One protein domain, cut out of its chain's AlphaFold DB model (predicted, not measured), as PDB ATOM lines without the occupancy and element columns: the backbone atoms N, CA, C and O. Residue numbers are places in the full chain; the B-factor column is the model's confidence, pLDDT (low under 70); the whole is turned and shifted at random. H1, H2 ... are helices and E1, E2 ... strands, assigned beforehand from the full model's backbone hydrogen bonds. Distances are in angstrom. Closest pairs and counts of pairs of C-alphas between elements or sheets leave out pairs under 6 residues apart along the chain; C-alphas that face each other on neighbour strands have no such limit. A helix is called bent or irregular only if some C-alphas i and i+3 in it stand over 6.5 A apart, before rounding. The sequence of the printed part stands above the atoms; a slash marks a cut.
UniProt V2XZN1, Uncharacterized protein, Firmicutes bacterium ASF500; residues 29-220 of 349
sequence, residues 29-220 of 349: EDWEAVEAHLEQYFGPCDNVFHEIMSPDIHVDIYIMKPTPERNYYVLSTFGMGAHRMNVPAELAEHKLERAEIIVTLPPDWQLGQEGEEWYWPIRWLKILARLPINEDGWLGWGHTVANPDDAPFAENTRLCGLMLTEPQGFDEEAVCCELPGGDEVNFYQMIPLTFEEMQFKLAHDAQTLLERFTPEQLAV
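What this domain is: This is residues 29 to 220 of the 349 residues of an uncharacterized protein of Firmicutes bacterium ASF500 (UniProt V2XZN1). A strongly twisted sheet of eight strands runs through the middle, with H1 over one face and the long helix H3 over the opposite face, the sheet curling round each. The long strand E8 joins two wings, E1 to E4 on one side and E5, E6 and E7 on the other; H5 packs on E6, and H2 lies off the sheet. The printed part has 192 residues, in the order H1 E1 E2 E3 H2 E4 H3 E5 E6 H4 E7 E8 H5 H6 H7, class mixed, helices and strands. The branched sheet is mixed: E4 and E8 are parallel, its other neighbour pairs antiparallel. The whole is compact, with a radius of gyration of the C-alphas of 16.0 A and spans of 43 by 40 by 34 A.

Where its parts are: Find C-alpha 29 at (49.930, 26.899, -21.705); from there H1 runs 19.5 A to residue 42. Next come E1, residues 47 to 49, E2, 60 to 64, E3, 73 to 78, H2, 89 to 94, and E4, 99 to 105, 20.0 A long. H3, residues 116 to 134, spans 23.4 A, with a kink of 35 degrees near residue 123. H2 and H3 are irregular: C-alphas 90 and 93 are 7.6 A apart, 118 and 121 7.3 A. Then read E5, 144 to 146, E6, 159 to 165, H4, 172 to 175, and E7, 176 to 178. E8, residues 184 to 194, runs 31.4 A to (17.440, 16.934, -42.191). H5, 195 to 203, H6, 206 to 210, and H7, 215 to 219, follow.

How they stand to each other: Start at E1, E2 and E3, a meander, each strand the antiparallel neighbour of the one before; look for N 49 and O 61 at 2.9 A and N 62 and O 76 at 2.8 A. E3 and E4 have N 73 and O 105 at 2.8 A. Beside E8, E4 lies on one side, with N 100 and O 186 at 2.8 A; E6 and E7 lie on the other side, with N 163 and O 191, and N 177 and O 185, each at 2.9 A. The hairpin E5 and E6 has N 162 and O 145 at 2.8 A. H1 comes closest to E7 at the C-alphas of His 37 and Cys 177, 6.3 A; H3 to E3 at Thr 77 and Leu 125, 6.4 A. H5 is on the sheet at a height of 9.1 A and touches H6, the closest C-alphas being Lys 201 and Leu 209, 5.8 A. H4, H6 and H7 only graze the sheet; H2 is not on it. Every O i to N i+4 pair is within hydrogen-bond range in H1, H5, H6 and H7, but 10 of 15 in H3 and 0 of 2 in H2, where 2 of 3 O i to N i+3 pairs are; H4 is too short for such a pair.

The domain as a whole: The C-alphas of Glu 155 and Gly 181 are the two farthest apart, 45.0 A. The printed part has no cut, and the link from E5 to E6, residues 147 to 158, is long. The mean pLDDT of the printed part is 92.4; look for values under 70 at residues 51 to 55.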
ATOM      1  N   GLU A  29      50.329  27.953 -22.653       96.44
ATOM      2  CA  GLU A  29      49.930  26.899 -21.705       96.44
ATOM      3  C   GLU A  29      48.521  26.356 -22.006       96.44
ATOM      4  O   GLU A  29      48.295  25.152 -21.895       96.44
ATOM      5  N   ASP A  30      47.598  27.223 -22.441       97.00
ATOM      6  CA  ASP A  30      46.246  26.829 -22.853       97.00
ATOM      7  C   ASP A  30      46.291  26.048 -24.174       97.00
ATOM      8  O   ASP A  30      45.633  25.019 -24.306       97.00
ATOM      9  N   TRP A  31      47.124  26.486 -25.127       96.00
ATOM     10  CA  TRP A  31      47.371  25.784 -26.389       96.00
ATOM     11  C   TRP A  31      47.840  24.349 -26.136       96.00
ATOM     12  O   TRP A  31      47.273  23.405 -26.682       96.00
ATOM     13  N   GLU A  32      48.871  24.180 -25.300       97.00
ATOM     14  CA  GLU A  32      49.434  22.869 -24.956       97.00
ATOM     15  C   GLU A  32      48.396  21.974 -24.252       97.00
ATOM     16  O   GLU A  32      48.352  20.770 -24.509       97.00
ATOM     17  N   ALA A  33      47.535  22.546 -23.402       98.06
ATOM     18  CA  ALA A  33      46.464  21.810 -22.728       98.06
ATOM     19  C   ALA A  33      45.386  21.319 -23.709       98.06
ATOM     20  O   ALA A  33      45.042  20.136 -23.698       98.06
ATOM     21  N   VAL A  34      44.900  22.197 -24.594       97.69
ATOM     22  CA  VAL A  34      43.872  21.859 -25.592       97.69
ATOM     23  C   VAL A  34      44.403  20.843 -26.605       97.69
ATOM     24  O   VAL A  34      43.707  19.882 -26.931       97.69
ATOM     25  N   GLU A  35      45.647  20.992 -27.071       96.44
ATOM     26  CA  GLU A  35      46.279  20.032 -27.986       96.44
ATOM     27  C   GLU A  35      46.429  18.646 -27.336       96.44
ATOM     28  O   GLU A  35      46.095  17.632 -27.954       96.44
ATOM     29  N   ALA A  36      46.851  18.590 -26.068       97.62
ATOM     30  CA  ALA A  36      46.952  17.336 -25.324       97.62
ATOM     31  C   ALA A  36      45.582  16.675 -25.096       97.62
ATOM     32  O   ALA A  36      45.465  15.453 -25.221       97.62
ATOM     33  N   HIS A  37      44.543  17.462 -24.799       98.31
ATOM     34  CA  HIS A  37      43.167  16.972 -24.673       98.31
ATOM     35  C   HIS A  37      42.673  16.374 -25.991       98.31
ATOM     36  O   HIS A  37      42.143  15.259 -26.014       98.31
ATOM     37  N   LEU A  38      42.919  17.074 -27.102       96.88
ATOM     38  CA  LEU A  38      42.577  16.594 -28.434       96.88
ATOM     39  C   LEU A  38      43.253  15.263 -28.756       96.88
ATOM     40  O   LEU A  38      42.585  14.320 -29.183       96.88
ATOM     41  N   GLU A  39      44.560  15.166 -28.519       96.00
ATOM     42  CA  GLU A  39      45.313  13.939 -28.767       96.00
ATOM     43  C   GLU A  39      44.832  12.777 -27.888       96.00
ATOM     44  O   GLU A  39      44.710  11.649 -28.373       96.00
ATOM     45  N   GLN A  40      44.511  13.046 -26.619       96.50
ATOM     46  CA  GLN A  40      44.068  12.033 -25.663       96.50
ATOM     47  C   GLN A  40      42.716  11.415 -26.040       96.50
ATOM     48  O   GLN A  40      42.597  10.188 -26.038       96.50
ATOM     49  N   TYR A  41      41.711  12.238 -26.347       96.69
ATOM     50  CA  TYR A  41      40.332  11.764 -26.524       96.69
ATOM     51  C   TYR A  41      39.936  11.598 -27.991       96.69
ATOM     52  O   TYR A  41      39.242  10.647 -28.359       96.69
ATOM     53  N   PHE A  42      40.417  12.484 -28.861       95.62
ATOM     54  CA  PHE A  42      40.099  12.465 -30.286       95.62
ATOM     55  C   PHE A  42      41.240  11.909 -31.138       95.62
ATOM     56  O   PHE A  42      41.013  11.614 -32.309       95.62
ATOM     57  N   GLY A  43      42.406  11.619 -30.571       93.44
ATOM     58  CA  GLY A  43      43.512  10.947 -31.251       93.44
ATOM     59  C   GLY A  43      44.526  11.908 -31.883       93.44
ATOM     60  O   GLY A  43      44.305  13.116 -31.939       93.44
ATOM     61  N   PRO A  44      45.660  11.378 -32.369       92.00
ATOM     62  CA  PRO A  44      46.772  12.200 -32.830       92.00
ATOM     63  C   PRO A  44      46.389  13.033 -34.054       92.00
ATOM     64  O   PRO A  44      45.788  12.530 -35.007       92.00
ATOM     65  N   CYS A  45      46.785  14.305 -34.040       88.38
ATOM     66  CA  CYS A  45      46.638  15.181 -35.192       88.38
ATOM     67  C   CYS A  45      47.676  14.804 -36.257       88.38
ATOM     68  O   CYS A  45      48.882  14.970 -36.075       88.38
ATOM     69  N   ASP A  46      47.205  14.262 -37.378       74.94
ATOM     70  CA  ASP A  46      48.072  13.877 -38.488       74.94
ATOM     71  C   ASP A  46      48.375  15.053 -39.416       74.94
ATOM     72  O   ASP A  46      49.479  15.177 -39.948       74.94
ATOM     73  N   ASN A  47      47.344  15.854 -39.679       82.00
ATOM     74  CA  ASN A  47      47.343  16.939 -40.643       82.00
ATOM     75  C   ASN A  47      46.537  18.106 -40.065       82.00
ATOM     76  O   ASN A  47      45.503  17.897 -39.437       82.00
ATOM     77  N   VAL A  48      46.955  19.324 -40.393       82.88
ATOM     78  CA  VAL A  48      46.216  20.544 -40.069       82.88
ATOM     79  C   VAL A  48      45.829  21.235 -41.370       82.88
ATOM     80  O   VAL A  48      46.666  21.436 -42.256       82.88
ATOM     81  N   PHE A  49      44.549  21.571 -41.517       79.81
ATOM     82  CA  PHE A  49      44.113  22.500 -42.548       79.81
ATOM     83  C   PHE A  49      44.281  23.914 -41.997       79.81
ATOM     84  O   PHE A  49      43.462  24.365 -41.197       79.81
ATOM     85  N   HIS A  50      45.343  24.589 -42.433       75.50
ATOM     86  CA  HIS A  50      45.632  25.936 -41.963       75.50
ATOM     87  C   HIS A  50      44.716  26.975 -42.589       75.50
ATOM     88  O   HIS A  50      44.464  26.978 -43.804       75.50
ATOM     89  N   GLU A  51      44.267  27.904 -41.763       67.00
ATOM     90  CA  GLU A  51      43.567  29.074 -42.250       67.00
ATOM     91  C   GLU A  51      44.516  30.037 -42.978       67.00
ATOM     92  O   GLU A  51      45.568  30.426 -42.477       67.00
ATOM     93  N   ILE A  52      44.154  30.421 -44.208       58.84
ATOM     94  CA  ILE A  52      45.004  31.272 -45.060       58.84
ATOM     95  C   ILE A  52      44.878  32.757 -44.677       58.84
ATOM     96  O   ILE A  52      45.834  33.513 -44.841       58.84
ATOM     97  N   MET A  53      43.711  33.187 -44.186       59.56
ATOM     98  CA  MET A  53      43.463  34.547 -43.698       59.56
ATOM     99  C   MET A  53      42.542  34.506 -42.480       59.56
ATOM    100  O   MET A  53      41.432  33.993 -42.584       59.56
ATOM    101  N   SER A  54      43.000  35.097 -41.379       63.47
ATOM    102  CA  SER A  54      42.316  35.136 -40.083       63.47
ATOM    103  C   SER A  54      42.056  36.601 -39.713       63.47
ATOM    104  O   SER A  54      42.958  37.257 -39.193       63.47
ATOM    105  N   PRO A  55      40.895  37.172 -40.077       67.12
ATOM    106  CA  PRO A  55      40.597  38.575 -39.795       67.12
ATOM    107  C   PRO A  55      40.252  38.840 -38.317       67.12
ATOM    108  O   PRO A  55      40.299  39.996 -37.901       67.12
ATOM    109  N   ASP A  56      39.887  37.797 -37.566       75.19
ATOM    110  CA  ASP A  56      39.264  37.835 -36.238       75.19
ATOM    111  C   ASP A  56      39.911  36.838 -35.252       75.19
ATOM    112  O   ASP A  56      40.629  37.231 -34.339       75.19
ATOM    113  N   ILE A  57      39.707  35.546 -35.484       79.00
ATOM    114  CA  ILE A  57      40.298  34.403 -34.791       79.00
ATOM    115  C   ILE A  57      41.122  33.605 -35.789       79.00
ATOM    116  O   ILE A  57      40.807  33.562 -36.982       79.00
ATOM    117  N   HIS A  58      42.172  32.956 -35.303       83.62
ATOM    118  CA  HIS A  58      42.904  31.985 -36.100       83.62
ATOM    119  C   HIS A  58      42.353  30.593 -35.828       83.62
ATOM    120  O   HIS A  58      42.566  30.041 -34.749       83.62
ATOM    121  N   VAL A  59      41.634  30.039 -36.802       86.19
ATOM    122  CA  VAL A  59      40.998  28.725 -36.653       86.19
ATOM    123  C   VAL A  59      41.608  27.747 -37.628       86.19
ATOM    124  O   VAL A  59      41.294  27.738 -38.821       86.19
ATOM    125  N   ASP A  60      42.433  26.868 -37.090       91.12
ATOM    126  CA  ASP A  60      42.914  25.708 -37.812       91.12
ATOM    127  C   ASP A  60      41.905  24.561 -37.692       91.12
ATOM    128  O   ASP A  60      41.184  24.445 -36.702       91.12
ATOM    129  N   ILE A  61      41.846  23.692 -38.706       94.94
ATOM    130  CA  ILE A  61      41.073  22.447 -38.613       94.94
ATOM    131  C   ILE A  61      42.040  21.283 -38.447       94.94
ATOM    132  O   ILE A  61      42.780  20.934 -39.374       94.94
ATOM    133  N   TYR A  62      42.025  20.683 -37.263       96.75
ATOM    134  CA  TYR A  62      42.802  19.495 -36.938       96.75
ATOM    135  C   TYR A  62      42.128  18.273 -37.548       96.75
ATOM    136  O   TYR A  62      40.904  18.146 -37.512       96.75
ATOM    137  N   ILE A  63      42.927  17.383 -38.137       96.25
ATOM    138  CA  ILE A  63      42.446  16.176 -38.810       96.25
ATOM    139  C   ILE A  63      43.105  14.961 -38.160       96.25
ATOM    140  O   ILE A  63      44.289  14.680 -38.383       96.25
ATOM    141  N   MET A  64      42.308  14.200 -37.418       96.50
ATOM    142  CA  MET A  64      42.681  12.905 -36.856       96.50
ATOM    143  C   MET A  64      42.177  11.803 -37.794       96.50
ATOM    144  O   MET A  64      40.974  11.694 -38.056       96.50
ATOM    145  N   LYS A  65      43.087  10.992 -38.351       95.38
ATOM    146  CA  LYS A  65      42.728   9.974 -39.355       95.38
ATOM    147  C   LYS A  65      42.016   8.759 -38.741       95.38
ATOM    148  O   LYS A  65      42.184   8.476 -37.553       95.38
ATOM    149  N   PRO A  66      41.282   7.985 -39.566       95.31
ATOM    150  CA  PRO A  66      40.768   6.681 -39.179       95.31
ATOM    151  C   PRO A  66      41.872   5.756 -38.666       95.31
ATOM    152  O   PRO A  66      42.936   5.628 -39.282       95.31
ATOM    153  N   THR A  67      41.579   5.047 -37.583       92.00
ATOM    154  CA  THR A  67      42.386   3.939 -37.063       92.00
ATOM    155  C   THR A  67      41.611   2.623 -37.197       92.00
ATOM    156  O   THR A  67      40.397   2.635 -37.411       92.00
ATOM    157  N   PRO A  68      42.267   1.454 -37.081       90.44
ATOM    158  CA  PRO A  68      41.560   0.173 -37.056       90.44
ATOM    159  C   PRO A  68      40.507   0.065 -35.941       90.44
ATOM    160  O   PRO A  68      39.499  -0.613 -36.125       90.44
ATOM    161  N   GLU A  69      40.737   0.719 -34.802       88.69
ATOM    162  CA  GLU A  69      39.830   0.750 -33.652       88.69
ATOM    163  C   GLU A  69      38.704   1.782 -33.826       88.69
ATOM    164  O   GLU A  69      37.588   1.548 -33.366       88.69
ATOM    165  N   ARG A  70      38.982   2.890 -34.525       92.00
ATOM    166  CA  ARG A  70      38.044   3.979 -34.814       92.00
ATOM    167  C   ARG A  70      38.107   4.345 -36.295       92.00
ATOM    168  O   ARG A  70      38.859   5.226 -36.712       92.00
ATOM    169  N   ASN A  71      37.326   3.636 -37.105       94.94
ATOM    170  CA  ASN A  71      37.418   3.685 -38.565       94.94
ATOM    171  C   ASN A  71      36.643   4.865 -39.184       94.94
ATOM    172  O   ASN A  71      35.808   4.666 -40.061       94.94
ATOM    173  N   TYR A  72      36.900   6.080 -38.707       96.81
ATOM    174  CA  TYR A  72      36.356   7.340 -39.217       96.81
ATOM    175  C   TYR A  72      37.310   8.494 -38.878       96.81
ATOM    176  O   TYR A  72      38.139   8.385 -37.972       96.81
ATOM    177  N   TYR A  73      37.222   9.585 -39.632       97.50
ATOM    178  CA  TYR A  73      37.942  10.822 -39.342       97.50
ATOM    179  C   TYR A  73      37.297  11.549 -38.166       97.50
ATOM    180  O   TYR A  73      36.074  11.552 -38.056       97.50
ATOM    181  N   VAL A  74      38.109  12.237 -37.366       97.69
ATOM    182  CA  VAL A  74      37.642  13.332 -36.506       97.69
ATOM    183  C   VAL A  74      38.259  14.615 -37.035       97.69
ATOM    184  O   VAL A  74      39.470  14.684 -37.251       97.69
ATOM    185  N   LEU A  75      37.416  15.603 -37.297       98.00
ATOM    186  CA  LEU A  75      37.832  16.967 -37.577       98.00
ATOM    187  C   LEU A  75      37.468  17.806 -36.362       98.00
ATOM    188  O   LEU A  75      36.355  17.673 -35.861       98.00
ATOM    189  N   SER A  76      38.376  18.666 -35.923       98.00
ATOM    190  CA  SER A  76      38.136  19.615 -34.836       98.00
ATOM    191  C   SER A  76      38.552  21.002 -35.275       98.00
ATOM    192  O   SER A  76      39.580  21.147 -35.942       98.00
ATOM    193  N   THR A  77      37.807  22.023 -34.872       97.69
ATOM    194  CA  THR A  77      38.390  23.360 -34.784       97.69
ATOM    195  C   THR A  77      39.531  23.348 -33.764       97.69
ATOM    196  O   THR A  77      39.566  22.525 -32.843       97.69
ATOM    197  N   PHE A  78      40.501  24.224 -33.983       96.12
ATOM    198  CA  PHE A  78      41.541  24.549 -33.028       96.12
ATOM    199  C   PHE A  78      41.796  26.050 -33.101       96.12
ATOM    200  O   PHE A  78      42.203  26.563 -34.148       96.12
ATOM    201  N   GLY A  79      41.545  26.742 -31.996       93.50
ATOM    202  CA  GLY A  79      41.643  28.194 -31.887       93.50
ATOM    203  C   GLY A  79      40.287  28.889 -31.777       93.50
ATOM    204  O   GLY A  79      40.259  30.067 -31.432       93.50
ATOM    205  N   MET A  80      39.164  28.185 -31.980       95.31
ATOM    206  CA  MET A  80      37.834  28.762 -31.738       95.31
ATOM    207  C   MET A  80      37.700  29.180 -30.273       95.31
ATOM    208  O   MET A  80      37.265  30.294 -29.980       95.31
ATOM    209  N   GLY A  81      38.138  28.327 -29.345       96.31
ATOM    210  CA  GLY A  81      37.993  28.601 -27.921       96.31
ATOM    211  C   GLY A  81      39.012  29.606 -27.386       96.31
ATOM    212  O   GLY A  81      38.992  29.883 -26.186       96.31
ATOM    213  N   ALA A  82      39.892  30.167 -28.229       95.31
ATOM    214  CA  ALA A  82      40.702  31.333 -27.875       95.31
ATOM    215  C   ALA A  82      39.818  32.566 -27.652       95.31
ATOM    216  O   ALA A  82      40.100  33.372 -26.757       95.31
ATOM    217  N   HIS A  83      38.707  32.640 -28.386       95.19
ATOM    218  CA  HIS A  83      37.674  33.636 -28.184       95.19
ATOM    219  C   HIS A  83      36.780  33.288 -26.995       95.19
ATOM    220  O   HIS A  83      36.433  32.127 -26.773       95.19
ATOM    221  N   ARG A  84      36.412  34.312 -26.217       95.56
ATOM    222  CA  ARG A  84      35.392  34.190 -25.171       95.56
ATOM    223  C   ARG A  84      34.050  34.662 -25.704       95.56
ATOM    224  O   ARG A  84      33.873  35.851 -25.933       95.56
ATOM    225  N   MET A  85      33.121  33.728 -25.828       95.88
ATOM    226  CA  MET A  85      31.747  33.953 -26.254       95.88
ATOM    227  C   MET A  85      30.951  34.764 -25.222       95.88
ATOM    228  O   MET A  85      31.226  34.714 -24.018       95.88
ATOM    229  N   ASN A  86      29.926  35.471 -25.692       93.75
ATOM    230  CA  ASN A  86      29.032  36.268 -24.862       93.75
ATOM    231  C   ASN A  86      27.922  35.389 -24.261       93.75
ATOM    232  O   ASN A  86      26.813  35.290 -24.786       93.75
ATOM    233  N   VAL A  87      28.256  34.692 -23.176       92.81
ATOM    234  CA  VAL A  87      27.336  33.796 -22.459       92.81
ATOM    235  C   VAL A  87      26.491  34.597 -21.452       92.81
ATOM    236  O   VAL A  87      27.049  35.424 -20.721       92.81
ATOM    237  N   PRO A  88      25.169  34.346 -21.348       90.25
ATOM    238  CA  PRO A  88      24.312  34.959 -20.334       90.25
ATOM    239  C   PRO A  88      24.866  34.803 -18.914       90.25
ATOM    240  O   PRO A  88      25.351  33.737 -18.528       90.25
ATOM    241  N   ALA A  89      24.769  35.862 -18.107       89.88
ATOM    242  CA  ALA A  89      25.357  35.901 -16.766       89.88
ATOM    243  C   ALA A  89      24.776  34.831 -15.824       89.88
ATOM    244  O   ALA A  89      25.443  34.397 -14.884       89.88
ATOM    245  N   GLU A  90      23.546  34.394 -16.085       91.12
ATOM    246  CA  GLU A  90      22.849  33.315 -15.390       91.12
ATOM    247  C   GLU A  90      23.538  31.957 -15.581       91.12
ATOM    248  O   GLU A  90      23.400  31.088 -14.725       91.12
ATOM    249  N   LEU A  91      24.298  31.787 -16.667       89.88
ATOM    250  CA  LEU A  91      24.996  30.549 -17.018       89.88
ATOM    251  C   LEU A  91      26.494  30.582 -16.682       89.88
ATOM    252  O   LEU A  91      27.197  29.604 -16.930       89.88
ATOM    253  N   ALA A  92      26.996  31.664 -16.079       86.75
ATOM    254  CA  ALA A  92      28.423  31.840 -15.792       86.75
ATOM    255  C   ALA A  92      29.016  30.746 -14.877       86.75
ATOM    256  O   ALA A  92      30.222  30.505 -14.892       86.75
ATOM    257  N   GLU A  93      28.197  30.058 -14.072       90.06
ATOM    258  CA  GLU A  93      28.672  28.939 -13.243       90.06
ATOM    259  C   GLU A  93      29.031  27.682 -14.048       90.06
ATOM    260  O   GLU A  93      29.761  26.827 -13.543       90.06
ATOM    261  N   HIS A  94      28.565  27.591 -15.296       91.06
ATOM    262  CA  HIS A  94      28.795  26.463 -16.197       91.06
ATOM    263  C   HIS A  94      30.043  26.617 -17.077       91.06
ATOM    264  O   HIS A  94      30.368  25.683 -17.799       91.06
ATOM    265  N   LYS A  95      30.735  27.767 -17.025       93.19
ATOM    266  CA  LYS A  95      31.968  28.053 -17.785       93.19
ATOM    267  C   LYS A  95      31.872  27.751 -19.290       93.19
ATOM    268  O   LYS A  95      32.719  27.076 -19.879       93.19
ATOM    269  N   LEU A  96      30.809  28.238 -19.922       95.00
ATOM    270  CA  LEU A  96      30.498  27.960 -21.329       95.00
ATOM    271  C   LEU A  96      31.155  28.955 -22.295       95.00
ATOM    272  O   LEU A  96      30.857  28.940 -23.486       95.00
ATOM    273  N   GLU A  97      32.022  29.847 -21.814       96.25
ATOM    274  CA  GLU A  97      32.532  30.977 -22.596       96.25
ATOM    275  C   GLU A  97      33.507  30.559 -23.696       96.25
ATOM    276  O   GLU A  97      33.808  31.364 -24.569       96.25
ATOM    277  N   ARG A  98      34.026  29.330 -23.682       97.69
ATOM    278  CA  ARG A  98      34.964  28.842 -24.698       97.69
ATOM    279  C   ARG A  98      34.530  27.482 -25.204       97.69
ATOM    280  O   ARG A  98      34.136  26.617 -24.416       97.69
ATOM    281  N   ALA A  99      34.655  27.287 -26.512       98.00
ATOM    282  CA  ALA A  99      34.316  26.025 -27.141       98.00
ATOM    283  C   ALA A  99      35.210  25.693 -28.337       98.00
ATOM    284  O   ALA A  99      35.706  26.585 -29.018       98.00
ATOM    285  N   GLU A 100      35.354  24.400 -28.600       98.56
ATOM    286  CA  GLU A 100      35.806  23.839 -29.870       98.56
ATOM    287  C   GLU A 100      34.698  22.935 -30.429       98.56
ATOM    288  O   GLU A 100      33.905  22.351 -29.683       98.56
ATOM    289  N   ILE A 101      34.624  22.819 -31.752       98.56
ATOM    290  CA  ILE A 101      33.600  22.041 -32.444       98.56
ATOM    291  C   ILE A 101      34.252  20.904 -33.217       98.56
ATOM    292  O   ILE A 101      35.208  21.108 -33.967       98.56
ATOM    293  N   ILE A 102      33.683  19.710 -33.074       98.62
ATOM    294  CA  ILE A 102      34.114  18.509 -33.777       98.62
ATOM    295  C   ILE A 102      33.055  17.998 -34.755       98.62
ATOM    296  O   ILE A 102      31.852  18.207 -34.591       98.62
ATOM    297  N   VAL A 103      33.510  17.246 -35.752       98.44
ATOM    298  CA  VAL A 103      32.667  16.387 -36.589       98.44
ATOM    299  C   VAL A 103      33.399  15.096 -36.921       98.44
ATOM    300  O   VAL A 103      34.614  15.075 -37.127       98.44
ATOM    301  N   THR A 104      32.645  14.011 -37.015       98.19
ATOM    302  CA  THR A 104      33.140  12.689 -37.380       98.19
ATOM    303  C   THR A 104      32.683  12.313 -38.788       98.19
ATOM    304  O   THR A 104      31.494  12.328 -39.104       98.19
ATOM    305  N   LEU A 105      33.628  11.979 -39.669       98.00
ATOM    306  CA  LEU A 105      33.355  11.715 -41.089       98.00
ATOM    307  C   LEU A 105      33.781  10.297 -41.477       98.00
ATOM    308  O   LEU A 105      34.796   9.810 -40.974       98.00
ATOM    309  N   PRO A 106      33.066   9.622 -42.389       97.38
ATOM    310  CA  PRO A 106      33.383   8.252 -42.769       97.38
ATOM    311  C   PRO A 106      34.791   8.151 -43.392       97.38
ATOM    312  O   PRO A 106      35.321   9.126 -43.927       97.38
ATOM    313  N   PRO A 107      35.443   6.978 -43.324       96.38
ATOM    314  CA  PRO A 107      36.860   6.821 -43.665       96.38
ATOM    315  C   PRO A 107      37.156   6.979 -45.165       96.38
ATOM    316  O   PRO A 107      38.317   7.076 -45.558       96.38
ATOM    317  N   ASP A 108      36.127   6.978 -46.008       95.44
ATOM    318  CA  ASP A 108      36.191   7.213 -47.448       95.44
ATOM    319  C   ASP A 108      35.875   8.667 -47.849       95.44
ATOM    320  O   ASP A 108      35.878   8.981 -49.046       95.44
ATOM    321  N   TRP A 109      35.671   9.563 -46.872       96.81
ATOM    322  CA  TRP A 109      35.490  10.993 -47.117       96.81
ATOM    323  C   TRP A 109      36.706  11.597 -47.824       96.81
ATOM    324  O   TRP A 109      37.849  11.455 -47.380       96.81
ATOM    325  N   GLN A 110      36.477  12.307 -48.930       94.12
ATOM    326  CA  GLN A 110      37.556  12.809 -49.783       94.12
ATOM    327  C   GLN A 110      38.069  14.182 -49.326       94.12
ATOM    328  O   GLN A 110      37.903  15.195 -50.006       94.12
ATOM    329  N   LEU A 111      38.720  14.223 -48.161       89.38
ATOM    330  CA  LEU A 111      39.318  15.451 -47.630       89.38
ATOM    331  C   LEU A 111      40.315  16.070 -48.628       89.38
ATOM    332  O   LEU A 111      41.238  15.407 -49.103       89.38
ATOM    333  N   GLY A 112      40.141  17.362 -48.918       81.19
ATOM    334  CA  GLY A 112      41.000  18.126 -49.828       81.19
ATOM    335  C   GLY A 112      40.632  18.033 -51.312       81.19
ATOM    336  O   GLY A 112      41.290  18.689 -52.119       81.19
ATOM    337  N   GLN A 113      39.602  17.264 -51.684       87.31
ATOM    338  CA  GLN A 113      38.973  17.426 -52.996       87.31
ATOM    339  C   GLN A 113      38.220  18.757 -53.065       87.31
ATOM    340  O   GLN A 113      37.701  19.253 -52.065       87.31
ATOM    341  N   GLU A 114      38.159  19.318 -54.269       81.75
ATOM    342  CA  GLU A 114      37.265  20.433 -54.573       81.75
ATOM    343  C   GLU A 114      35.826  19.907 -54.684       81.75
ATOM    344  O   GLU A 114      35.616  18.792 -55.161       81.75
ATOM    345  N   GLY A 115      34.845  20.702 -54.261       89.06
ATOM    346  CA  GLY A 115      33.430  20.340 -54.349       89.06
ATOM    347  C   GLY A 115      32.701  20.481 -53.020       89.06
ATOM    348  O   GLY A 115      33.241  20.200 -51.946       89.06
ATOM    349  N   GLU A 116      31.456  20.932 -53.107       89.75
ATOM    350  CA  GLU A 116      30.602  21.152 -51.946       89.75
ATOM    351  C   GLU A 116      30.265  19.852 -51.227       89.75
ATOM    352  O   GLU A 116      30.256  19.822 -50.001       89.75
ATOM    353  N   GLU A 117      30.142  18.753 -51.969       94.31
ATOM    354  CA  GLU A 117      29.885  17.411 -51.452       94.31
ATOM    355  C   GLU A 117      30.936  16.916 -50.439       94.31
ATOM    356  O   GLU A 117      30.620  16.063 -49.611       94.31
ATOM    357  N   TRP A 118      32.159  17.465 -50.476       94.94
ATOM    358  CA  TRP A 118      33.262  17.115 -49.570       94.94
ATOM    359  C   TRP A 118      33.622  18.240 -48.599       94.94
ATOM    360  O   TRP A 118      34.102  17.966 -47.495       94.94
ATOM    361  N   TYR A 119      33.449  19.496 -49.018       93.94
ATOM    362  CA  TYR A 119      33.954  20.666 -48.300       93.94
ATOM    363  C   TYR A 119      32.984  21.211 -47.248       93.94
ATOM    364  O   TYR A 119      33.440  21.847 -46.291       93.94
ATOM    365  N   TRP A 120      31.677  20.947 -47.373       94.81
ATOM    366  CA  TRP A 120      30.676  21.518 -46.468       94.81
ATOM    367  C   TRP A 120      30.973  21.314 -44.969       94.81
ATOM    368  O   TRP A 120      30.794  22.288 -44.237       94.81
ATOM    369  N   PRO A 121      31.506  20.171 -44.472       96.56
ATOM    370  CA  PRO A 121      31.782  20.028 -43.042       96.56
ATOM    371  C   PRO A 121      32.869  20.997 -42.569       96.56
ATOM    372  O   PRO A 121      32.727  21.645 -41.538       96.56
ATOM    373  N   ILE A 122      33.941  21.160 -43.355       94.31
ATOM    374  CA  ILE A 122      35.031  22.097 -43.044       94.31
ATOM    375  C   ILE A 122      34.525  23.538 -43.089       94.31
ATOM    376  O   ILE A 122      34.891  24.344 -42.232       94.31
ATOM    377  N   ARG A 123      33.686  23.881 -44.077       92.56
ATOM    378  CA  ARG A 123      33.061  25.207 -44.124       92.56
ATOM    379  C   ARG A 123      32.246  25.464 -42.859       92.56
ATOM    380  O   ARG A 123      32.391  26.533 -42.282       92.56
ATOM    381  N   TRP A 124      31.429  24.509 -42.430       95.12
ATOM    382  CA  TRP A 124      30.573  24.682 -41.260       95.12
ATOM    383  C   TRP A 124      31.347  24.809 -39.953       95.12
ATOM    384  O   TRP A 124      31.014  25.690 -39.167       95.12
ATOM    385  N   LEU A 125      32.437  24.062 -39.763       96.44
ATOM    386  CA  LEU A 125      33.347  24.292 -38.632       96.44
ATOM    387  C   LEU A 125      33.855  25.745 -38.600       96.44
ATOM    388  O   LEU A 125      33.855  26.383 -37.553       96.44
ATOM    389  N   LYS A 126      34.226  26.306 -39.760       92.69
ATOM    390  CA  LYS A 126      34.687  27.702 -39.864       92.69
ATOM    391  C   LYS A 126      33.579  28.732 -39.654       92.69
ATOM    392  O   LYS A 126      33.860  29.793 -39.102       92.69
ATOM    393  N   ILE A 127      32.364  28.452 -40.129       91.88
ATOM    394  CA  ILE A 127      31.191  29.309 -39.905       91.88
ATOM    395  C   ILE A 127      30.886  29.353 -38.410       91.88
ATOM    396  O   ILE A 127      30.831  30.435 -37.835       91.88
ATOM    397  N   LEU A 128      30.751  28.186 -37.774       95.06
ATOM    398  CA  LEU A 128      30.408  28.088 -36.359       95.06
ATOM    399  C   LEU A 128      31.484  28.704 -35.462       95.06
ATOM    400  O   LEU A 128      31.139  29.362 -34.490       95.06
ATOM    401  N   ALA A 129      32.767  28.584 -35.821       94.31
ATOM    402  CA  ALA A 129      33.836  29.222 -35.060       94.31
ATOM    403  C   ALA A 129      33.725  30.755 -35.019       94.31
ATOM    404  O   ALA A 129      34.143  31.377 -34.048       94.31
ATOM    405  N   ARG A 130      33.142  31.368 -36.056       90.62
ATOM    406  CA  ARG A 130      33.000  32.829 -36.177       90.62
ATOM    407  C   ARG A 130      31.637  33.359 -35.778       90.62
ATOM    408  O   ARG A 130      31.500  34.557 -35.556       90.62
ATOM    409  N   LEU A 131      30.635  32.490 -35.694       90.69
ATOM    410  CA  LEU A 131      29.272  32.895 -35.381       90.69
ATOM    411  C   LEU A 131      29.177  33.662 -34.045       90.69
ATOM    412  O   LEU A 131      28.573  34.731 -34.057       90.69
ATOM    413  N   PRO A 132      29.836  33.238 -32.942       91.19
ATOM    414  CA  PRO A 132      29.825  33.999 -31.689       91.19
ATOM    415  C   PRO A 132      30.385  35.422 -31.812       91.19
ATOM    416  O   PRO A 132      29.903  36.323 -31.139       91.19
ATOM    417  N   ILE A 133      31.376  35.630 -32.684       89.62
ATOM    418  CA  ILE A 133      32.012  36.938 -32.907       89.62
ATOM    419  C   ILE A 133      31.101  37.836 -33.741       89.62
ATOM    420  O   ILE A 133      30.931  39.014 -33.435       89.62
ATOM    421  N   ASN A 134      30.530  37.280 -34.811       85.31
ATOM    422  CA  ASN A 134      29.697  38.026 -35.749       85.31
ATOM    423  C   ASN A 134      28.379  38.477 -35.115       85.31
ATOM    424  O   ASN A 134      27.924  39.582 -35.399       85.31
ATOM    425  N   GLU A 135      27.805  37.633 -34.258       82.38
ATOM    426  CA  GLU A 135      26.505  37.865 -33.619       82.38
ATOM    427  C   GLU A 135      26.623  38.383 -32.176       82.38
ATOM    428  O   GLU A 135      25.606  38.560 -31.513       82.38
ATOM    429  N   ASP A 136      27.845  38.606 -31.667       86.88
ATOM    430  CA  ASP A 136      28.109  38.937 -30.253       86.88
ATOM    431  C   ASP A 136      27.364  37.989 -29.287       86.88
ATOM    432  O   ASP A 136      26.691  38.404 -28.340       86.88
ATOM    433  N   GLY A 137      27.444  36.688 -29.583       90.56
ATOM    434  CA  GLY A 137      26.640  35.631 -28.970       90.56
ATOM    435  C   GLY A 137      27.469  34.451 -28.466       90.56
ATOM    436  O   GLY A 137      28.669  34.564 -28.203       90.56
ATOM    437  N   TRP A 138      26.825  33.290 -28.326       94.31
ATOM    438  CA  TRP A 138      27.469  32.062 -27.857       94.31
ATOM    439  C   TRP A 138      26.849  30.800 -28.463       94.31
ATOM    440  O   TRP A 138      25.715  30.793 -28.947       94.31
ATOM    441  N   LEU A 139      27.617  29.713 -28.433       94.75
ATOM    442  CA  LEU A 139      27.205  28.392 -28.894       94.75
ATOM    443  C   LEU A 139      27.256  27.394 -27.740       94.75
ATOM    444  O   LEU A 139      28.234  27.343 -26.994       94.75
ATOM    445  N   GLY A 140      26.203  26.589 -27.623       94.94
ATOM    446  CA  GLY A 140      26.044  25.610 -26.558       94.94
ATOM    447  C   GLY A 140      25.310  24.357 -27.014       94.94
ATOM    448  O   GLY A 140      24.847  24.257 -28.153       94.94
ATOM    449  N   TRP A 141      25.196  23.397 -26.100       96.12
ATOM    450  CA  TRP A 141      24.436  22.171 -26.321       96.12
ATOM    451  C   TRP A 141      22.986  22.475 -26.730       96.12
ATOM    452  O   TRP A 141      22.335  23.355 -26.172       96.12
ATOM    453  N   GLY A 142      22.476  21.746 -27.722       94.19
ATOM    454  CA  GLY A 142      21.116  21.882 -28.240       94.19
ATOM    455  C   GLY A 142      20.890  23.083 -29.165       94.19
ATOM    456  O   GLY A 142      19.828  23.167 -29.790       94.19
ATOM    457  N   HIS A 143      21.860  23.997 -29.308       93.62
ATOM    458  CA  HIS A 143      21.765  25.079 -30.290       93.62
ATOM    459  C   HIS A 143      21.756  24.509 -31.710       93.62
ATOM    460  O   HIS A 143      22.441  23.527 -32.011       93.62
ATOM    461  N   THR A 144      20.977  25.143 -32.581       92.50
ATOM    462  CA  THR A 144      20.788  24.725 -33.971       92.50
ATOM    463  C   THR A 144      21.107  25.852 -34.935       92.50
ATOM    464  O   THR A 144      20.744  26.995 -34.677       92.50
ATOM    465  N   VAL A 145      21.737  25.524 -36.062       90.88
ATOM    466  CA  VAL A 145      22.020  26.470 -37.151       90.88
ATOM    467  C   VAL A 145      21.649  25.814 -38.476       90.88
ATOM    468  O   VAL A 145      22.071  24.691 -38.745       90.88
ATOM    469  N   ALA A 146      20.849  26.494 -39.293       86.94
ATOM    470  CA  ALA A 146      20.437  26.015 -40.608       86.94
ATOM    471  C   ALA A 146      21.208  26.725 -41.723       86.94
ATOM    472  O   ALA A 146      21.671  27.856 -41.561       86.94
ATOM    473  N   ASN A 147      21.326  26.068 -42.874       83.50
ATOM    474  CA  ASN A 147      21.668  26.767 -44.105       83.50
ATOM    475  C   ASN A 147      20.573  27.808 -44.429       83.50
ATOM    476  O   ASN A 147      19.412  27.594 -44.072       83.50
ATOM    477  N   PRO A 148      20.896  28.898 -45.147       78.81
ATOM    478  CA  PRO A 148      19.880  29.812 -45.662       78.81
ATOM    479  C   PRO A 148      18.804  29.069 -46.463       78.81
ATOM    480  O   PRO A 148      19.117  28.130 -47.199       78.81
ATOM    481  N   ASP A 149      17.546  29.485 -46.297       75.00
ATOM    482  CA  ASP A 149      16.360  28.864 -46.915       75.00
ATOM    483  C   ASP A 149      16.229  27.357 -46.643       75.00
ATOM    484  O   ASP A 149      15.626  26.601 -47.416       75.00
ATOM    485  N   ASP A 150      16.862  26.911 -45.557       82.31
ATOM    486  CA  ASP A 150      16.993  25.522 -45.149       82.31
ATOM    487  C   ASP A 150      17.634  24.631 -46.233       82.31
ATOM    488  O   ASP A 150      17.447  23.413 -46.234       82.31
ATOM    489  N   ALA A 151      18.358  25.212 -47.199       85.94
ATOM    490  CA  ALA A 151      18.853  24.497 -48.371       85.94
ATOM    491  C   ALA A 151      19.829  23.365 -47.986       85.94
ATOM    492  O   ALA A 151      20.657  23.545 -47.085       85.94
ATOM    493  N   PRO A 152      19.829  22.217 -48.691       92.94
ATOM    494  CA  PRO A 152      20.789  21.151 -48.420       92.94
ATOM    495  C   PRO A 152      22.247  21.623 -48.492       92.94
ATOM    496  O   PRO A 152      22.598  22.483 -49.302       92.94
ATOM    497  N   PHE A 153      23.124  21.035 -47.675       93.31
ATOM    498  CA  PHE A 153      24.541  21.417 -47.622       93.31
ATOM    499  C   PHE A 153      25.297  21.172 -48.930       93.31
ATOM    500  O   PHE A 153      26.278  21.863 -49.204       93.31
ATOM    501  N   ALA A 154      24.849  20.191 -49.711       94.00
ATOM    502  CA  ALA A 154      25.354  19.859 -51.035       94.00
ATOM    503  C   ALA A 154      24.279  19.095 -51.829       94.00
ATOM    504  O   ALA A 154      23.343  18.543 -51.252       94.00
ATOM    505  N   GLU A 155      24.431  19.002 -53.154       91.88
ATOM    506  CA  GLU A 155      23.451  18.344 -54.042       91.88
ATOM    507  C   GLU A 155      23.249  16.842 -53.757       91.88
ATOM    508  O   GLU A 155      22.247  16.257 -54.165       91.88
ATOM    509  N   ASN A 156      24.202  16.191 -53.084       94.06
ATOM    510  CA  ASN A 156      24.198  14.750 -52.814       94.06
ATOM    511  C   ASN A 156      23.610  14.360 -51.446       94.06
ATOM    512  O   ASN A 156      23.660  13.180 -51.090       94.06
ATOM    513  N   THR A 157      23.088  15.317 -50.680       95.19
ATOM    514  CA  THR A 157      22.540  15.096 -49.337       95.19
ATOM    515  C   THR A 157      21.225  15.847 -49.142       95.19
ATOM    516  O   THR A 157      20.942  16.809 -49.848       95.19
ATOM    517  N   ARG A 158      20.412  15.401 -48.179       93.75
ATOM    518  CA  ARG A 158      19.221  16.120 -47.684       93.75
ATOM    519  C   ARG A 158      19.483  16.876 -46.380       93.75
ATOM    520  O   ARG A 158      18.592  17.549 -45.875       93.75
ATOM    521  N   LEU A 159      20.674  16.715 -45.810       96.44
ATOM    522  CA  LEU A 159      21.079  17.392 -44.583       96.44
ATOM    523  C   LEU A 159      21.219  18.887 -44.865       96.44
ATOM    524  O   LEU A 159      21.877  19.263 -45.839       96.44
ATOM    525  N   CYS A 160      20.607  19.715 -44.029       94.56
ATOM    526  CA  CYS A 160      20.522  21.158 -44.238       94.56
ATOM    527  C   CYS A 160      20.668  22.000 -42.967       94.56
ATOM    528  O   CYS A 160      20.837  23.215 -43.055       94.56
ATOM    529  N   GLY A 161      20.630  21.376 -41.792       94.88
ATOM    530  CA  GLY A 161      20.866  22.046 -40.520       94.88
ATOM    531  C   GLY A 161      21.846  21.283 -39.648       94.88
ATOM    532  O   GLY A 161      22.236  20.157 -39.956       94.88
ATOM    533  N   LEU A 162      22.292  21.927 -38.583       96.62
ATOM    534  CA  LEU A 162      23.209  21.387 -37.591       96.62
ATOM    535  C   LEU A 162      22.596  21.567 -36.209       96.62
ATOM    536  O   LEU A 162      21.992  22.603 -35.940       96.62
ATOM    537  N   MET A 163      22.829  20.602 -35.328       97.44
ATOM    538  CA  MET A 163      22.623  20.728 -33.886       97.44
ATOM    539  C   MET A 163      23.938  20.464 -33.160       97.44
ATOM    540  O   MET A 163      24.671  19.545 -33.527       97.44
ATOM    541  N   LEU A 164      24.240  21.250 -32.131       98.06
ATOM    542  CA  LEU A 164      25.398  21.020 -31.270       98.06
ATOM    543  C   LEU A 164      25.039  20.079 -30.123       98.06
ATOM    544  O   LEU A 164      24.001  20.218 -29.481       98.06
ATOM    545  N   THR A 165      25.906  19.109 -29.871       97.38
ATOM    546  CA  THR A 165      25.735  18.072 -28.844       97.38
ATOM    547  C   THR A 165      27.063  17.818 -28.143       97.38
ATOM    548  O   THR A 165      28.094  18.319 -28.582       97.38
ATOM    549  N   GLU A 166      27.075  17.030 -27.073       96.38
ATOM    550  CA  GLU A 166      28.329  16.485 -26.534       96.38
ATOM    551  C   GLU A 166      28.974  15.500 -27.533       96.38
ATOM    552  O   GLU A 166      28.247  14.900 -28.329       96.38
ATOM    553  N   PRO A 167      30.303  15.277 -27.504       96.56
ATOM    554  CA  PRO A 167      30.975  14.301 -28.355       96.56
ATOM    555  C   PRO A 167      30.410  12.884 -28.200       96.56
ATOM    556  O   PRO A 167      30.537  12.238 -27.164       96.56
ATOM    557  N   GLN A 168      29.809  12.370 -29.269       92.81
ATOM    558  CA  GLN A 168      29.110  11.092 -29.295       92.81
ATOM    559  C   GLN A 168      30.084   9.948 -29.586       92.81
ATOM    560  O   GLN A 168      30.833   9.970 -30.563       92.81
ATOM    561  N   GLY A 169      30.057   8.911 -28.746       90.31
ATOM    562  CA  GLY A 169      30.945   7.750 -28.888       90.31
ATOM    563  C   GLY A 169      32.381   7.978 -28.399       90.31
ATOM    564  O   GLY A 169      33.266   7.197 -28.753       90.31
ATOM    565  N   PHE A 170      32.604   9.019 -27.593       94.38
ATOM    566  CA  PHE A 170      33.860   9.301 -26.894       94.38
ATOM    567  C   PHE A 170      33.682   9.156 -25.376       94.38
ATOM    568  O   PHE A 170      32.563   8.977 -24.896       94.38
ATOM    569  N   ASP A 171      34.790   9.188 -24.633       94.81
ATOM    570  CA  ASP A 171      34.760   9.179 -23.166       94.81
ATOM    571  C   ASP A 171      34.032  10.430 -22.633       94.81
ATOM    572  O   ASP A 171      34.115  11.497 -23.243       94.81
ATOM    573  N   GLU A 172      33.342  10.318 -21.492       94.25
ATOM    574  CA  GLU A 172      32.585  11.433 -20.890       94.25
ATOM    575  C   GLU A 172      33.494  12.631 -20.581       94.25
ATOM    576  O   GLU A 172      33.077  13.777 -20.687       94.25
ATOM    577  N   GLU A 173      34.766  12.391 -20.267       97.00
ATOM    578  CA  GLU A 173      35.754  13.439 -20.023       97.00
ATOM    579  C   GLU A 173      36.187  14.187 -21.296       97.00
ATOM    580  O   GLU A 173      36.825  15.233 -21.198       97.00
ATOM    581  N   ALA A 174      35.835  13.707 -22.493       96.81
ATOM    582  CA  ALA A 174      36.149  14.393 -23.747       96.81
ATOM    583  C   ALA A 174      35.377  15.715 -23.908       96.81
ATOM    584  O   ALA A 174      35.827  16.582 -24.659       96.81
ATOM    585  N   VAL A 175      34.250  15.876 -23.202       97.12
ATOM    586  CA  VAL A 175      33.343  17.036 -23.297       97.12
ATOM    587  C   VAL A 175      33.992  18.358 -22.887       97.12
ATOM    588  O   VAL A 175      33.525  19.411 -23.310       97.12
ATOM    589  N   CYS A 176      35.043  18.336 -22.062       97.12
ATOM    590  CA  CYS A 176      35.617  19.554 -21.497       97.12
ATOM    591  C   CYS A 176      37.111  19.412 -21.186       97.12
ATOM    592  O   CYS A 176      37.535  18.464 -20.526       97.12
ATOM    593  N   CYS A 177      37.900  20.393 -21.626       97.94
ATOM    594  CA  CYS A 177      39.301  20.564 -21.258       97.94
ATOM    595  C   CYS A 177      39.441  21.655 -20.189       97.94
ATOM    596  O   CYS A 177      39.204  22.832 -20.466       97.94
ATOM    597  N   GLU A 178      39.905  21.289 -18.991       97.00
ATOM    598  CA  GLU A 178      40.308  22.257 -17.965       97.00
ATOM    599  C   GLU A 178      41.606  22.967 -18.379       97.00
ATOM    600  O   GLU A 178      42.630  22.330 -18.641       97.00
ATOM    601  N   LEU A 179      41.585  24.299 -18.412       96.75
ATOM    602  CA  LEU A 179      42.758  25.113 -18.714       96.75
ATOM    603  C   LEU A 179      43.587  25.394 -17.447       96.75
ATOM    604  O   LEU A 179      43.023  25.543 -16.357       96.75
ATOM    605  N   PRO A 180      44.921  25.568 -17.555       94.44
ATOM    606  CA  PRO A 180      45.794  25.900 -16.422       94.44
ATOM    607  C   PRO A 180      45.358  27.133 -15.614       94.44
ATOM    608  O   PRO A 180      45.583  27.198 -14.402       94.44
ATOM    609  N   GLY A 181      44.709  28.104 -16.269       90.75
ATOM    610  CA  GLY A 181      44.147  29.305 -15.641       90.75
ATOM    611  C   GLY A 181      42.860  29.082 -14.832       90.75
ATOM    612  O   GLY A 181      42.439  29.991 -14.113       90.75
ATOM    613  N   GLY A 182      42.253  27.893 -14.909       91.44
ATOM    614  CA  GLY A 182      41.002  27.523 -14.235       91.44
ATOM    615  C   GLY A 182      39.727  27.739 -15.063       91.44
ATOM    616  O   GLY A 182      38.640  27.401 -14.586       91.44
ATOM    617  N   ASP A 183      39.855  28.286 -16.274       93.25
ATOM    618  CA  ASP A 183      38.805  28.268 -17.297       93.25
ATOM    619  C   ASP A 183      38.660  26.875 -17.920       93.25
ATOM    620  O   ASP A 183      39.448  25.972 -17.641       93.25
ATOM    621  N   GLU A 184      37.661  26.714 -18.780       96.88
ATOM    622  CA  GLU A 184      37.355  25.466 -19.470       96.88
ATOM    623  C   GLU A 184      37.126  25.725 -20.962       96.88
ATOM    624  O   GLU A 184      36.668  26.803 -21.342       96.88
ATOM    625  N   VAL A 185      37.481  24.750 -21.800       98.25
ATOM    626  CA  VAL A 185      37.121  24.702 -23.225       98.25
ATOM    627  C   VAL A 185      36.182  23.523 -23.426       98.25
ATOM    628  O   VAL A 185      36.586  22.371 -23.264       98.25
ATOM    629  N   ASN A 186      34.935  23.821 -23.781       98.38
ATOM    630  CA  ASN A 186      33.898  22.822 -24.021       98.38
ATOM    631  C   ASN A 186      34.024  22.261 -25.441       98.38
ATOM    632  O   ASN A 186      34.263  23.005 -26.388       98.38
ATOM    633  N   PHE A 187      33.832  20.962 -25.614       98.56
ATOM    634  CA  PHE A 187      33.823  20.324 -26.924       98.56
ATOM    635  C   PHE A 187      32.393  19.999 -27.318       98.56
ATOM    636  O   PHE A 187      31.710  19.257 -26.617       98.56
ATOM    637  N   TYR A 188      31.962  20.510 -28.467       98.50
ATOM    638  CA  TYR A 188      30.662  20.179 -29.039       98.50
ATOM    639  C   TYR A 188      30.824  19.412 -30.343       98.50
ATOM    640  O   TYR A 188      31.593  19.800 -31.215       98.50
ATOM    641  N   GLN A 189      30.059  18.345 -30.527       98.38
ATOM    642  CA  GLN A 189      29.921  17.707 -31.825       98.38
ATOM    643  C   GLN A 189      28.782  18.351 -32.607       98.38
ATOM    644  O   GLN A 189      27.648  18.412 -32.121       98.38
ATOM    645  N   MET A 190      29.065  18.772 -33.842       97.38
ATOM    646  CA  MET A 190      28.012  19.155 -34.778       97.38
ATOM    647  C   MET A 190      27.370  17.906 -35.396       97.38
ATOM    648  O   MET A 190      28.037  17.094 -36.042       97.38
ATOM    649  N   ILE A 191      26.061  17.759 -35.195       98.06
ATOM    650  CA  ILE A 191      25.228  16.693 -35.753       98.06
ATOM    651  C   ILE A 191      24.413  17.268 -36.915       98.06
ATOM    652  O   ILE A 191      23.549  18.115 -36.688       98.06
ATOM    653  N   PRO A 192      24.659  16.825 -38.158       97.88
ATOM    654  CA  PRO A 192      23.851  17.217 -39.303       97.88
ATOM    655  C   PRO A 192      22.429  16.666 -39.234       97.88
ATOM    656  O   PRO A 192      22.217  15.460 -39.056       97.88
ATOM    657  N   LEU A 193      21.465  17.547 -39.464       97.81
ATOM    658  CA  LEU A 193      20.036  17.290 -39.437       97.81
ATOM    659  C   LEU A 193      19.408  17.519 -40.814       97.81
ATOM    660  O   LEU A 193      19.812  18.391 -41.589       97.81
ATOM    661  N   THR A 194      18.405  16.704 -41.110       95.69
ATOM    662  CA  THR A 194      17.440  16.934 -42.191       95.69
ATOM    663  C   THR A 194      16.471  18.052 -41.808       95.69
ATOM    664  O   THR A 194      16.334  18.381 -40.628       95.69
ATOM    665  N   PHE A 195      15.764  18.609 -42.792       91.69
ATOM    666  CA  PHE A 195      14.750  19.636 -42.541       91.69
ATOM    667  C   PHE A 195      13.705  19.159 -41.525       91.69
ATOM    668  O   PHE A 195      13.394  19.865 -40.572       91.69
ATOM    669  N   GLU A 196      13.216  17.927 -41.670       91.88
ATOM    670  CA  GLU A 196      12.191  17.360 -40.792       91.88
ATOM    671  C   GLU A 196      12.671  17.230 -39.338       91.88
ATOM    672  O   GLU A 196      11.898  17.421 -38.405       91.88
ATOM    673  N   GLU A 197      13.956  16.942 -39.130       95.81
ATOM    674  CA  GLU A 197      14.556  16.866 -37.793       95.81
ATOM    675  C   GLU A 197      14.753  18.252 -37.176       95.81
ATOM    676  O   GLU A 197      14.535  18.413 -35.977       95.81
ATOM    677  N   MET A 198      15.111  19.257 -37.984       92.38
ATOM    678  CA  MET A 198      15.171  20.653 -37.536       92.38
ATOM    679  C   MET A 198      13.794  21.130 -37.067       92.38
ATOM    680  O   MET A 198      13.673  21.653 -35.961       92.38
ATOM    681  N   GLN A 199      12.748  20.872 -37.861       89.38
ATOM    682  CA  GLN A 199      11.366  21.189 -37.488       89.38
ATOM    683  C   GLN A 199      10.943  20.459 -36.216       89.38
ATOM    684  O   GLN A 199      10.380  21.066 -35.310       89.38
ATOM    685  N   PHE A 200      11.263  19.167 -36.114       91.38
ATOM    686  CA  PHE A 200      10.948  18.391 -34.922       91.38
ATOM    687  C   PHE A 200      11.624  18.963 -33.672       91.38
ATOM    688  O   PHE A 200      10.959  19.082 -32.648       91.38
ATOM    689  N   LYS A 201      12.908  19.347 -33.752       91.50
ATOM    690  CA  LYS A 201      13.628  19.991 -32.641       91.50
ATOM    691  C   LYS A 201      12.977  21.303 -32.237       91.50
ATOM    692  O   LYS A 201      12.871  21.548 -31.045       91.50
ATOM    693  N   LEU A 202      12.593  22.142 -33.198       85.12
ATOM    694  CA  LEU A 202      11.995  23.453 -32.926       85.12
ATOM    695  C   LEU A 202      10.597  23.332 -32.311       85.12
ATOM    696  O   LEU A 202      10.255  24.110 -31.432       85.12
ATOM    697  N   ALA A 203       9.816  22.331 -32.721       83.38
ATOM    698  CA  ALA A 203       8.517  22.028 -32.119       83.38
ATOM    699  C   ALA A 203       8.619  21.304 -30.761       83.38
ATOM    700  O   ALA A 203       7.640  21.231 -30.020       83.38
ATOM    701  N   HIS A 204       9.781  20.722 -30.456       87.94
ATOM    702  CA  HIS A 204      10.051  19.984 -29.225       87.94
ATOM    703  C   HIS A 204      11.333  20.528 -28.578       87.94
ATOM    704  O   HIS A 204      11.490  21.729 -28.391       87.94
ATOM    705  N   ASP A 205      12.258  19.644 -28.212       89.75
ATOM    706  CA  ASP A 205      13.538  19.997 -27.625       89.75
ATOM    707  C   ASP A 205      14.651  19.079 -28.158       89.75
ATOM    708  O   ASP A 205      14.408  18.028 -28.764       89.75
ATOM    709  N   ALA A 206      15.901  19.494 -27.939       93.56
ATOM    710  CA  ALA A 206      17.076  18.774 -28.420       93.56
ATOM    711  C   ALA A 206      17.197  17.359 -27.825       93.56
ATOM    712  O   ALA A 206      17.582  16.436 -28.542       93.56
ATOM    713  N   GLN A 207      16.833  17.163 -26.553       95.56
ATOM    714  CA  GLN A 207      16.918  15.859 -25.892       95.56
ATOM    715  C   GLN A 207      15.921  14.876 -26.516       95.56
ATOM    716  O   GLN A 207      16.291  13.758 -26.876       95.56
ATOM    717  N   THR A 208      14.679  15.314 -26.711       96.00
ATOM    718  CA  THR A 208      13.618  14.524 -27.338       96.00
ATOM    719  C   THR A 208      13.985  14.141 -28.774       96.00
ATOM    720  O   THR A 208      13.719  13.013 -29.193       96.00
ATOM    721  N   LEU A 209      14.635  15.032 -29.538       96.88
ATOM    722  CA  LEU A 209      15.168  14.678 -30.857       96.88
ATOM    723  C   LEU A 209      16.294  13.635 -30.751       96.88
ATOM    724  O   LEU A 209      16.271  12.644 -31.483       96.88
ATOM    725  N   LEU A 210      17.267  13.832 -29.856       96.50
ATOM    726  CA  LEU A 210      18.417  12.932 -29.695       96.50
ATOM    727  C   LEU A 210      18.007  11.497 -29.364       96.50
ATOM    728  O   LEU A 210      18.594  10.557 -29.897       96.50
ATOM    729  N   GLU A 211      16.962  11.315 -28.560       97.06
ATOM    730  CA  GLU A 211      16.427   9.995 -28.206       97.06
ATOM    731  C   GLU A 211      15.871   9.206 -29.406       97.06
ATOM    732  O   GLU A 211      15.698   7.987 -29.316       97.06
ATOM    733  N   ARG A 212      15.619   9.868 -30.543       97.44
ATOM    734  CA  ARG A 212      15.194   9.216 -31.793       97.44
ATOM    735  C   ARG A 212      16.359   8.628 -32.591       97.44
ATOM    736  O   ARG A 212      16.129   7.757 -33.430       97.44
ATOM    737  N   PHE A 213      17.585   9.092 -32.361       97.62
ATOM    738  CA  PHE A 213      18.766   8.608 -33.068       97.62
ATOM    739  C   PHE A 213      19.310   7.315 -32.460       97.62
ATOM    740  O   PHE A 213      19.274   7.103 -31.247       97.62
ATOM    741  N   THR A 214      19.894   6.456 -33.298       96.50
ATOM    742  CA  THR A 214      20.772   5.396 -32.787       96.50
ATOM    743  C   THR A 214      22.172   5.950 -32.499       96.50
ATOM    744  O   THR A 214      22.601   6.904 -33.159       96.50
ATOM    745  N   PRO A 215      22.937   5.339 -31.574       94.62
ATOM    746  CA  PRO A 215      24.314   5.754 -31.307       94.62
ATOM    747  C   PRO A 215      25.194   5.788 -32.563       94.62
ATOM    748  O   PRO A 215      26.037   6.664 -32.704       94.62
ATOM    749  N   GLU A 216      24.983   4.873 -33.513       92.75
ATOM    750  CA  GLU A 216      25.744   4.828 -34.765       92.75
ATOM    751  C   GLU A 216      25.460   6.033 -35.672       92.75
ATOM    752  O   GLU A 216      26.381   6.527 -36.319       92.75
ATOM    753  N   GLN A 217      24.212   6.515 -35.706       95.56
ATOM    754  CA  GLN A 217      23.827   7.694 -36.492       95.56
ATOM    755  C   GLN A 217      24.388   8.994 -35.905       95.56
ATOM    756  O   GLN A 217      24.620   9.948 -36.644       95.56
ATOM    757  N   LEU A 218      24.602   9.028 -34.589       95.88
ATOM    758  CA  LEU A 218      25.228  10.150 -33.890       95.88
ATOM    759  C   LEU A 218      26.758  10.100 -33.958       95.88
ATOM    760  O   LEU A 218      27.414  11.138 -33.947       95.88
ATOM    761  N   ALA A 219      27.344   8.905 -34.046       94.06
ATOM    762  CA  ALA A 219      28.789   8.726 -33.991       94.06
ATOM    763  C   ALA A 219      29.518   9.141 -35.274       94.06
ATOM    764  O   ALA A 219      30.664   9.572 -35.175       94.06
ATOM    765  N   VAL A 220      28.920   8.985 -36.465       96.94
ATOM    766  CA  VAL A 220      29.551   9.310 -37.762       96.94
ATOM    767  C   VAL A 220      28.517   9.871 -38.731       96.94
ATOM    768  O   VAL A 220      27.437   9.304 -38.885       96.94
TER     769      VAL A 220